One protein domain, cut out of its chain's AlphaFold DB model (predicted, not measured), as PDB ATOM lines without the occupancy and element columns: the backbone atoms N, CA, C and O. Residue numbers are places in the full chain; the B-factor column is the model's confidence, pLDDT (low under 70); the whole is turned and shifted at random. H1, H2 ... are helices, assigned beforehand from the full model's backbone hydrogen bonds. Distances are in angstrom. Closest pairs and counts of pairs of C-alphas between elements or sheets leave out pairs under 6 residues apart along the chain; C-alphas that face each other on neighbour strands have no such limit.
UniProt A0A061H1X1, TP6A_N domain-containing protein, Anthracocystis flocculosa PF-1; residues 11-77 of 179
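What this domain is: This is residues 11 to 77 of the 179 residues of the protein "TP6A_N domain-containing protein" of Anthracocystis flocculosa PF-1 (UniProt A0A061H1X1). Two long helices, H1 and H4, cross near their middles as an X, with short H2 and H3 at the first end of H4 and short H5 folded back beside its later half. The printed part has 67 residues with five named helices, H1 to H5 in order, and no named strand: all helix. It is compact, with a radius of gyration of the C-alphas of 11.0 A and spans of 31 by 23 by 19 A.

Where its parts are: H1, residues 11 to 32, runs 31.9 A from C-alpha 11 at (132.708, 117.993, 119.811). H2 is residues 38 to 43, 8.8 A, and H3 residues 46 to 49, 5.2 A. H4, residues 52 to 66, runs 21.3 A. H5, residues 70 to 73, 5.6 A, ends at C-alpha 73 (115.904, 132.729, 132.794).

How they stand to each other: H4 is the hub. Its residues 55 to 59 touch H1, closest C-alphas Leu 19 and Leu 58, 6.5 A, only just about perpendicular at 71 degrees. H2 touches H4, C-alphas of Tyr 42 and Gln 52 closest at 5.9 A. H5 touches H4, C-alphas of Ala 63 and Arg 70 closest at 5.6 A. H3 and H5 are apart. Every O i to N i+4 pair is within hydrogen-bond range in H1, H2 and H4; H3 and H5 are too short for one.

The domain as a whole: The C-alphas of Ser 11 and Gly 33 are farthest apart, 32.9 A. The printed part has no cut, and its four links are tight. Residues 32 to 35 and 69 to 77 have pLDDT under 70.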
ATOM      1  N   SER A  11     132.920 117.706 118.389       84.19
ATOM      2  CA  SER A  11     132.708 117.993 119.811       84.19
ATOM      3  C   SER A  11     132.248 119.432 120.066       84.19
ATOM      4  O   SER A  11     131.314 119.650 120.835       84.19
ATOM      5  N   ARG A  12     132.858 120.418 119.396       83.56
ATOM      6  CA  ARG A  12     132.468 121.831 119.517       83.56
ATOM      7  C   ARG A  12     131.145 122.114 118.811       83.56
ATOM      8  O   ARG A  12     130.346 122.881 119.330       83.56
ATOM      9  N   MET A  13     130.881 121.469 117.673       88.00
ATOM     10  CA  MET A  13     129.578 121.554 117.004       88.00
ATOM     11  C   MET A  13     128.457 121.062 117.918       88.00
ATOM     12  O   MET A  13     127.441 121.738 118.052       88.00
ATOM     13  N   ARG A  14     128.674 119.941 118.619       89.94
ATOM     14  CA  ARG A  14     127.727 119.429 119.615       89.94
ATOM     15  C   ARG A  14     127.493 120.422 120.752       89.94
ATOM     16  O   ARG A  14     126.346 120.649 121.111       89.94
ATOM     17  N   GLN A  15     128.547 121.042 121.286       89.50
ATOM     18  CA  GLN A  15     128.418 122.063 122.337       89.50
ATOM     19  C   GLN A  15     127.596 123.273 121.878       89.50
ATOM     20  O   GLN A  15     126.762 123.771 122.627       89.50
ATOM     21  N   ILE A  16     127.805 123.730 120.640       89.56
ATOM     22  CA  ILE A  16     127.039 124.836 120.057       89.56
ATOM     23  C   ILE A  16     125.577 124.430 119.830       89.56
ATOM     24  O   ILE A  16     124.678 125.195 120.165       89.56
ATOM     25  N   ALA A  17     125.321 123.218 119.332       92.69
ATOM     26  CA  ALA A  17     123.964 122.698 119.179       92.69
ATOM     27  C   ALA A  17     123.234 122.594 120.530       92.69
ATOM     28  O   ALA A  17     122.093 123.030 120.647       92.69
ATOM     29  N   GLN A  18     123.909 122.092 121.571       94.81
ATOM     30  CA  GLN A  18     123.370 122.039 122.933       94.81
ATOM     31  C   GLN A  18     123.042 123.441 123.465       94.81
ATOM     32  O   GLN A  18     121.977 123.634 124.046       94.81
ATOM     33  N   LEU A  19     123.919 124.427 123.242       92.94
ATOM     34  CA  LEU A  19     123.677 125.818 123.631       92.94
ATOM     35  C   LEU A  19     122.427 126.390 122.947       92.94
ATOM     36  O   LEU A  19     121.557 126.931 123.627       92.94
ATOM     37  N   PHE A  20     122.320 126.251 121.621       93.06
ATOM     38  CA  PHE A  20     121.151 126.725 120.875       93.06
ATOM     39  C   PHE A  20     119.868 126.026 121.313       93.06
ATOM     40  O   PHE A  20     118.845 126.688 121.457       93.06
ATOM     41  N   ARG A  21     119.927 124.721 121.599       95.62
ATOM     42  CA  ARG A  21     118.770 123.974 122.092       95.62
ATOM     43  C   ARG A  21     118.299 124.474 123.457       95.62
ATOM     44  O   ARG A  21     117.098 124.613 123.664       95.62
ATOM     45  N   VAL A  22     119.217 124.774 124.380       93.62
ATOM     46  CA  VAL A  22     118.850 125.393 125.666       93.62
ATOM     47  C   VAL A  22     118.209 126.758 125.422       93.62
ATOM     48  O   VAL A  22     117.111 126.992 125.912       93.62
ATOM     49  N   LEU A  23     118.836 127.631 124.627       92.38
ATOM     50  CA  LEU A  23     118.298 128.962 124.313       92.38
ATOM     51  C   LEU A  23     116.893 128.915 123.699       92.38
ATOM     52  O   LEU A  23     116.038 129.708 124.084       92.38
ATOM     53  N   GLU A  24     116.646 127.986 122.777       94.56
ATOM     54  CA  GLU A  24     115.335 127.759 122.169       94.56
ATOM     55  C   GLU A  24     114.275 127.413 123.226       94.56
ATOM     56  O   GLU A  24     113.226 128.056 123.277       94.56
ATOM     57  N   ILE A  25     114.573 126.455 124.113       91.88
ATOM     58  CA  ILE A  25     113.654 126.029 125.179       91.88
ATOM     59  C   ILE A  25     113.380 127.178 126.159       91.88
ATOM     60  O   ILE A  25     112.232 127.381 126.555       91.88
ATOM     61  N   LEU A  26     114.405 127.952 126.532       89.19
ATOM     62  CA  LEU A  26     114.237 129.124 127.399       89.19
ATOM     63  C   LEU A  26     113.370 130.192 126.734       89.19
ATOM     64  O   LEU A  26     112.483 130.753 127.370       89.19
ATOM     65  N   LEU A  27     113.587 130.457 125.447       89.44
ATOM     66  CA  LEU A  27     112.804 131.440 124.706       89.44
ATOM     67  C   LEU A  27     111.329 131.024 124.599       89.44
ATOM     68  O   LEU A  27     110.445 131.860 124.776       89.44
ATOM     69  N   GLU A  28     111.053 129.748 124.332       86.06
ATOM     70  CA  GLU A  28     109.696 129.187 124.314       86.06
ATOM     71  C   GLU A  28     109.025 129.286 125.694       86.06
ATOM     72  O   GLU A  28     107.886 129.749 125.808       86.06
ATOM     73  N   SER A  29     109.751 128.911 126.750       81.25
ATOM     74  CA  SER A  29     109.320 128.998 128.150       81.25
ATOM     75  C   SER A  29     108.951 130.432 128.544       81.25
ATOM     76  O   SER A  29     107.847 130.681 129.029       81.25
ATOM     77  N   LEU A  30     109.820 131.399 128.245       78.75
ATOM     78  CA  LEU A  30     109.592 132.809 128.558       78.75
ATOM     79  C   LEU A  30     108.421 133.402 127.763       78.75
ATOM     80  O   LEU A  30     107.625 134.151 128.323       78.75
ATOM     81  N   ARG A  31     108.273 133.050 126.479       77.00
ATOM     82  CA  ARG A  31     107.155 133.521 125.637       77.00
ATOM     83  C   ARG A  31     105.804 132.969 126.076       77.00
ATOM     84  O   ARG A  31     104.804 133.673 125.986       77.00
ATOM     85  N   SER A  32     105.771 131.717 126.519       68.81
ATOM     86  CA  SER A  32     104.550 131.055 126.991       68.81
ATOM     87  C   SER A  32     104.233 131.348 128.461       68.81
ATOM     88  O   SER A  32     103.142 131.020 128.924       68.81
ATOM     89  N   GLY A  33     105.170 131.948 129.204       61.25
ATOM     90  CA  GLY A  33     105.064 132.136 130.652       61.25
ATOM     91  C   GLY A  33     105.128 130.825 131.445       61.25
ATOM     92  O   GLY A  33     104.790 130.804 132.629       61.25
ATOM     93  N   VAL A  34     105.537 129.722 130.810       69.62
ATOM     94  CA  VAL A  34     105.645 128.402 131.437       69.62
ATOM     95  C   VAL A  34     107.045 128.240 131.997       69.62
ATOM     96  O   VAL A  34     108.013 128.204 131.246       69.62
ATOM     97  N   VAL A  35     107.160 128.095 133.311       69.12
ATOM     98  CA  VAL A  35     108.434 127.825 133.985       69.12
ATOM     99  C   VAL A  35     108.921 126.410 133.651       69.12
ATOM    100  O   VAL A  35     108.132 125.466 133.689       69.12
ATOM    101  N   VAL A  36     110.215 126.252 133.361       76.69
ATOM    102  CA  VAL A  36     110.833 124.953 133.035       76.69
ATOM    103  C   VAL A  36     111.873 124.551 134.073       76.69
ATOM    104  O   VAL A  36     112.572 125.388 134.641       76.69
ATOM    105  N   THR A  37     112.008 123.255 134.337       80.81
ATOM    106  CA  THR A  37     113.079 122.736 135.193       80.81
ATOM    107  C   THR A  37     114.285 122.316 134.360       80.81
ATOM    108  O   THR A  37     114.180 122.020 133.168       80.81
ATOM    109  N   LYS A  38     115.457 122.203 134.987       83.31
ATOM    110  CA  LYS A  38     116.650 121.667 134.305       83.31
ATOM    111  C   LYS A  38     116.458 120.230 133.812       83.31
ATOM    112  O   LYS A  38     117.005 119.846 132.779       83.31
ATOM    113  N   ARG A  39     115.659 119.438 134.533       79.81
ATOM    114  CA  ARG A  39     115.289 118.083 134.115       79.81
ATOM    115  C   ARG A  39     114.382 118.112 132.890       79.81
ATOM    116  O   ARG A  39     114.625 117.330 131.978       79.81
ATOM    117  N   ASP A  40     113.426 119.038 132.819       82.38
ATOM    118  CA  ASP A  40     112.574 119.200 131.632       82.38
ATOM    119  C   ASP A  40     113.415 119.532 130.398       82.38
ATOM    120  O   ASP A  40     113.235 118.925 129.345       82.38
ATOM    121  N   ILE A  41     114.396 120.431 130.548       89.06
ATOM    122  CA  ILE A  41     115.347 120.762 129.479       89.06
ATOM    123  C   ILE A  41     116.134 119.513 129.050       89.06
ATOM    124  O   ILE A  41     116.251 119.250 127.856       89.06
ATOM    125  N   TYR A  42     116.631 118.708 129.995       87.69
ATOM    126  CA  TYR A  42     117.332 117.457 129.679       87.69
ATOM    127  C   TYR A  42     116.444 116.460 128.919       87.69
ATOM    128  O   TYR A  42     116.883 115.886 127.925       87.69
ATOM    129  N   TYR A  43     115.195 116.265 129.347       86.69
ATOM    130  CA  TYR A  43     114.286 115.309 128.711       86.69
ATOM    131  C   TYR A  43     113.748 115.777 127.353       86.69
ATOM    132  O   TYR A  43     113.312 114.939 126.567       86.69
ATOM    133  N   ARG A  44     113.827 117.077 127.032       89.00
ATOM    134  CA  ARG A  44     113.481 117.609 125.702       89.00
ATOM    135  C   ARG A  44     114.396 117.101 124.583       89.00
ATOM    136  O   ARG A  44     113.975 117.137 123.428       89.00
ATOM    137  N   ASP A  45     115.631 116.703 124.900       89.50
ATOM    138  CA  ASP A  45     116.563 116.054 123.963       89.50
ATOM    139  C   ASP A  45     117.703 115.333 124.715       89.50
ATOM    140  O   ASP A  45     118.864 115.758 124.737       89.50
ATOM    141  N   SER A  46     117.368 114.231 125.388       90.88
ATOM    142  CA  SER A  46     118.322 113.497 126.230       90.88
ATOM    143  C   SER A  46     119.507 112.936 125.434       90.88
ATOM    144  O   SER A  46     120.628 112.881 125.948       90.88
ATOM    145  N   ALA A  47     119.288 112.589 124.161       91.19
ATOM    146  CA  ALA A  47     120.330 112.123 123.254       91.19
ATOM    147  C   ALA A  47     121.365 113.223 122.986       91.19
ATOM    148  O   ALA A  47     122.570 112.975 123.105       91.19
ATOM    149  N   LEU A  48     120.920 114.451 122.694       92.56
ATOM    150  CA  LEU A  48     121.810 115.585 122.467       92.56
ATOM    151  C   LEU A  48     122.598 115.947 123.729       92.56
ATOM    152  O   LEU A  48     123.824 116.096 123.651       92.56
ATOM    153  N   PHE A  49     121.932 116.046 124.883       92.44
ATOM    154  CA  PHE A  49     122.549 116.497 126.137       92.44
ATOM    155  C   PHE A  49     123.441 115.454 126.809       92.44
ATOM    156  O   PHE A  49     124.416 115.834 127.454       92.44
ATOM    157  N   SER A  50     123.163 114.162 126.620       90.38
ATOM    158  CA  SER A  50     123.857 113.021 127.245       90.38
ATOM    159  C   SER A  50     123.739 112.944 128.770       90.38
ATOM    160  O   SER A  50     123.403 111.888 129.290       90.38
ATOM    161  N   THR A  51     123.999 114.028 129.505       89.25
ATOM    162  CA  THR A  51     123.894 114.082 130.968       89.25
ATOM    163  C   THR A  51     123.216 115.372 131.430       89.25
ATOM    164  O   THR A  51     123.333 116.421 130.793       89.25
ATOM    165  N   GLN A  52     122.540 115.324 132.583       83.00
ATOM    166  CA  GLN A  52     121.940 116.520 133.197       83.00
ATOM    167  C   GLN A  52     122.995 117.587 133.537       83.00
ATOM    168  O   GLN A  52     122.735 118.776 133.373       83.00
ATOM    169  N   GLY A  53     124.222 117.171 133.875       87.38
ATOM    170  CA  GLY A  53     125.333 118.086 134.157       87.38
ATOM    171  C   GLY A  53     125.741 118.975 132.971       87.38
ATOM    172  O   GLY A  53     126.321 120.043 133.175       87.38
ATOM    173  N   VAL A  54     125.433 118.575 131.729       91.19
ATOM    174  CA  VAL A  54     125.611 119.444 130.554       91.19
ATOM    175  C   VAL A  54     124.594 120.582 130.571       91.19
ATOM    176  O   VAL A  54     124.977 121.737 130.394       91.19
ATOM    177  N   VAL A  55     123.321 120.278 130.836       90.94
ATOM    178  CA  VAL A  55     122.254 121.284 130.946       90.94
ATOM    179  C   VAL A  55     122.542 122.250 132.092       90.94
ATOM    180  O   VAL A  55     122.473 123.460 131.890       90.94
ATOM    181  N   ASP A  56     122.930 121.730 133.261       86.12
ATOM    182  CA  ASP A  56     123.304 122.539 134.427       86.12
ATOM    183  C   ASP A  56     124.335 123.612 134.072       86.12
ATOM    184  O   ASP A  56     124.119 124.802 134.312       86.12
ATOM    185  N   ARG A  57     125.434 123.180 133.444       90.56
ATOM    186  CA  ARG A  57     126.539 124.054 133.055       90.56
ATOM    187  C   ARG A  57     126.112 125.093 132.025       90.56
ATOM    188  O   ARG A  57     126.543 126.237 132.114       90.56
ATOM    189  N   LEU A  58     125.299 124.705 131.043       92.06
ATOM    190  CA  LEU A  58     124.851 125.614 129.985       92.06
ATOM    191  C   LEU A  58     123.911 126.691 130.525       92.06
ATOM    192  O   LEU A  58     124.089 127.861 130.200       92.06
ATOM    193  N   VAL A  59     122.958 126.323 131.385       89.44
ATOM    194  CA  VAL A  59     122.058 127.287 132.036       89.44
ATOM    195  C   VAL A  59     122.853 128.268 132.902       89.44
ATOM    196  O   VAL A  59     122.609 129.472 132.850       89.44
ATOM    197  N   GLU A  60     123.840 127.785 133.659       84.94
ATOM    198  CA  GLU A  60     124.704 128.643 134.477       84.94
ATOM    199  C   GLU A  60     125.569 129.582 133.624       84.94
ATOM    200  O   GLU A  60     125.637 130.781 133.891       84.94
ATOM    201  N   GLN A  61     126.172 129.072 132.549       87.44
ATOM    202  CA  GLN A  61     126.945 129.890 131.615       87.44
ATOM    203  C   GLN A  61     126.094 130.966 130.942       87.44
ATOM    204  O   GLN A  61     126.580 132.080 130.750       87.44
ATOM    205  N   LEU A  62     124.845 130.658 130.592       89.69
ATOM    206  CA  LEU A  62     123.909 131.624 130.022       89.69
ATOM    207  C   LEU A  62     123.542 132.711 131.031       89.69
ATOM    208  O   LEU A  62     123.621 133.887 130.685       89.69
ATOM    209  N   ALA A  63     123.232 132.340 132.276       85.00
ATOM    210  CA  ALA A  63     122.935 133.298 133.343       85.00
ATOM    211  C   ALA A  63     124.097 134.286 133.534       85.00
ATOM    212  O   ALA A  63     123.910 135.502 133.469       85.00
ATOM    213  N   VAL A  64     125.323 133.759 133.640       83.62
ATOM    214  CA  VAL A  64     126.547 134.565 133.753       83.62
ATOM    215  C   VAL A  64     126.764 135.442 132.515       83.62
ATOM    216  O   VAL A  64     127.048 136.632 132.648       83.62
ATOM    217  N   SER A  65     126.611 134.887 131.309       86.25
ATOM    218  CA  SER A  65     126.848 135.616 130.052       86.25
ATOM    219  C   SER A  65     125.850 136.755 129.843       86.25
ATOM    220  O   SER A  65     126.217 137.811 129.331       86.25
ATOM    221  N   MET A  66     124.599 136.555 130.256       84.69
ATOM    222  CA  MET A  66     123.523 137.543 130.153       84.69
ATOM    223  C   MET A  66     123.480 138.505 131.349       84.69
ATOM    224  O   MET A  66     122.720 139.467 131.311       84.69
ATOM    225  N   ARG A  67     124.310 138.282 132.380       83.69
ATOM    226  CA  ARG A  67     124.323 139.044 133.642       83.69
ATOM    227  C   ARG A  67     122.958 139.062 134.335       83.69
ATOM    228  O   ARG A  67     122.523 140.096 134.833       83.69
ATOM    229  N   VAL A  68     122.295 137.912 134.345       78.31
ATOM    230  CA  VAL A  68     121.004 137.717 135.009       78.31
ATOM    231  C   VAL A  68     121.108 136.621 136.057       78.31
ATOM    232  O   VAL A  68     121.917 135.698 135.947       78.31
ATOM    233  N   GLU A  69     120.249 136.698 137.062       66.44
ATOM    234  CA  GLU A  69     120.065 135.623 138.025       66.44
ATOM    235  C   GLU A  69     119.361 134.426 137.375       66.44
ATOM    236  O   GLU A  69     118.530 134.569 136.477       66.44
ATOM    237  N   ARG A  70     119.648 133.212 137.859       65.50
ATOM    238  CA  ARG A  70     119.120 131.959 137.274       65.50
ATOM    239  C   ARG A  70     117.591 131.932 137.167       65.50
ATOM    240  O   ARG A  70     117.062 131.451 136.169       65.50
ATOM    241  N   HIS A  71     116.891 132.479 138.161       62.22
ATOM    242  CA  HIS A  71     115.425 132.542 138.175       62.22
ATOM    243  C   HIS A  71     114.860 133.455 137.070       62.22
ATOM    244  O   HIS A  71     113.752 133.232 136.591       62.22
ATOM    245  N   GLN A  72     115.632 134.444 136.603       63.53
ATOM    246  CA  GLN A  72     115.229 135.360 135.530       63.53
ATOM    247  C   GLN A  72     115.281 134.704 134.143       63.53
ATOM    248  O   GLN A  72     114.693 135.226 133.200       63.53
ATOM    249  N   LEU A  73     115.934 133.543 134.013       69.31
ATOM    250  CA  LEU A  73     115.904 132.729 132.794       69.31
ATOM    251  C   LEU A  73     114.639 131.863 132.675       69.31
ATOM    252  O   LEU A  73     114.520 131.108 131.715       69.31
ATOM    253  N   GLY A  74     113.720 131.913 133.646       60.38
ATOM    254  CA  GLY A  74     112.541 131.037 133.669       60.38
ATOM    255  C   GLY A  74     112.866 129.576 134.010       60.38
ATOM    256  O   GLY A  74     112.013 128.704 133.837       60.38
ATOM    257  N   VAL A  75     114.085 129.308 134.504       62.56
ATOM    258  CA  VAL A  75     114.539 127.973 134.914       62.56
ATOM    259  C   VAL A  75     114.491 127.831 136.426       62.56
ATOM    260  O   VAL A  75     115.197 128.543 137.141       62.56
ATOM    261  N   VAL A  76     113.736 126.851 136.916       65.88
ATOM    262  CA  VAL A  76     113.686 126.507 138.346       65.88
ATOM    263  C   VAL A  76     114.400 125.191 138.640       65.88
ATOM    264  O   VAL A  76     114.555 124.318 137.783       65.88
ATOM    265  N   ALA A  77     114.889 125.059 139.873       55.09
ATOM    266  CA  ALA A  77     115.735 123.942 140.288       55.09
ATOM    267  C   ALA A  77     114.998 122.591 140.354       55.09
ATOM    268  O   ALA A  77     115.642 121.553 140.222       55.09
TER     269      ALA A  77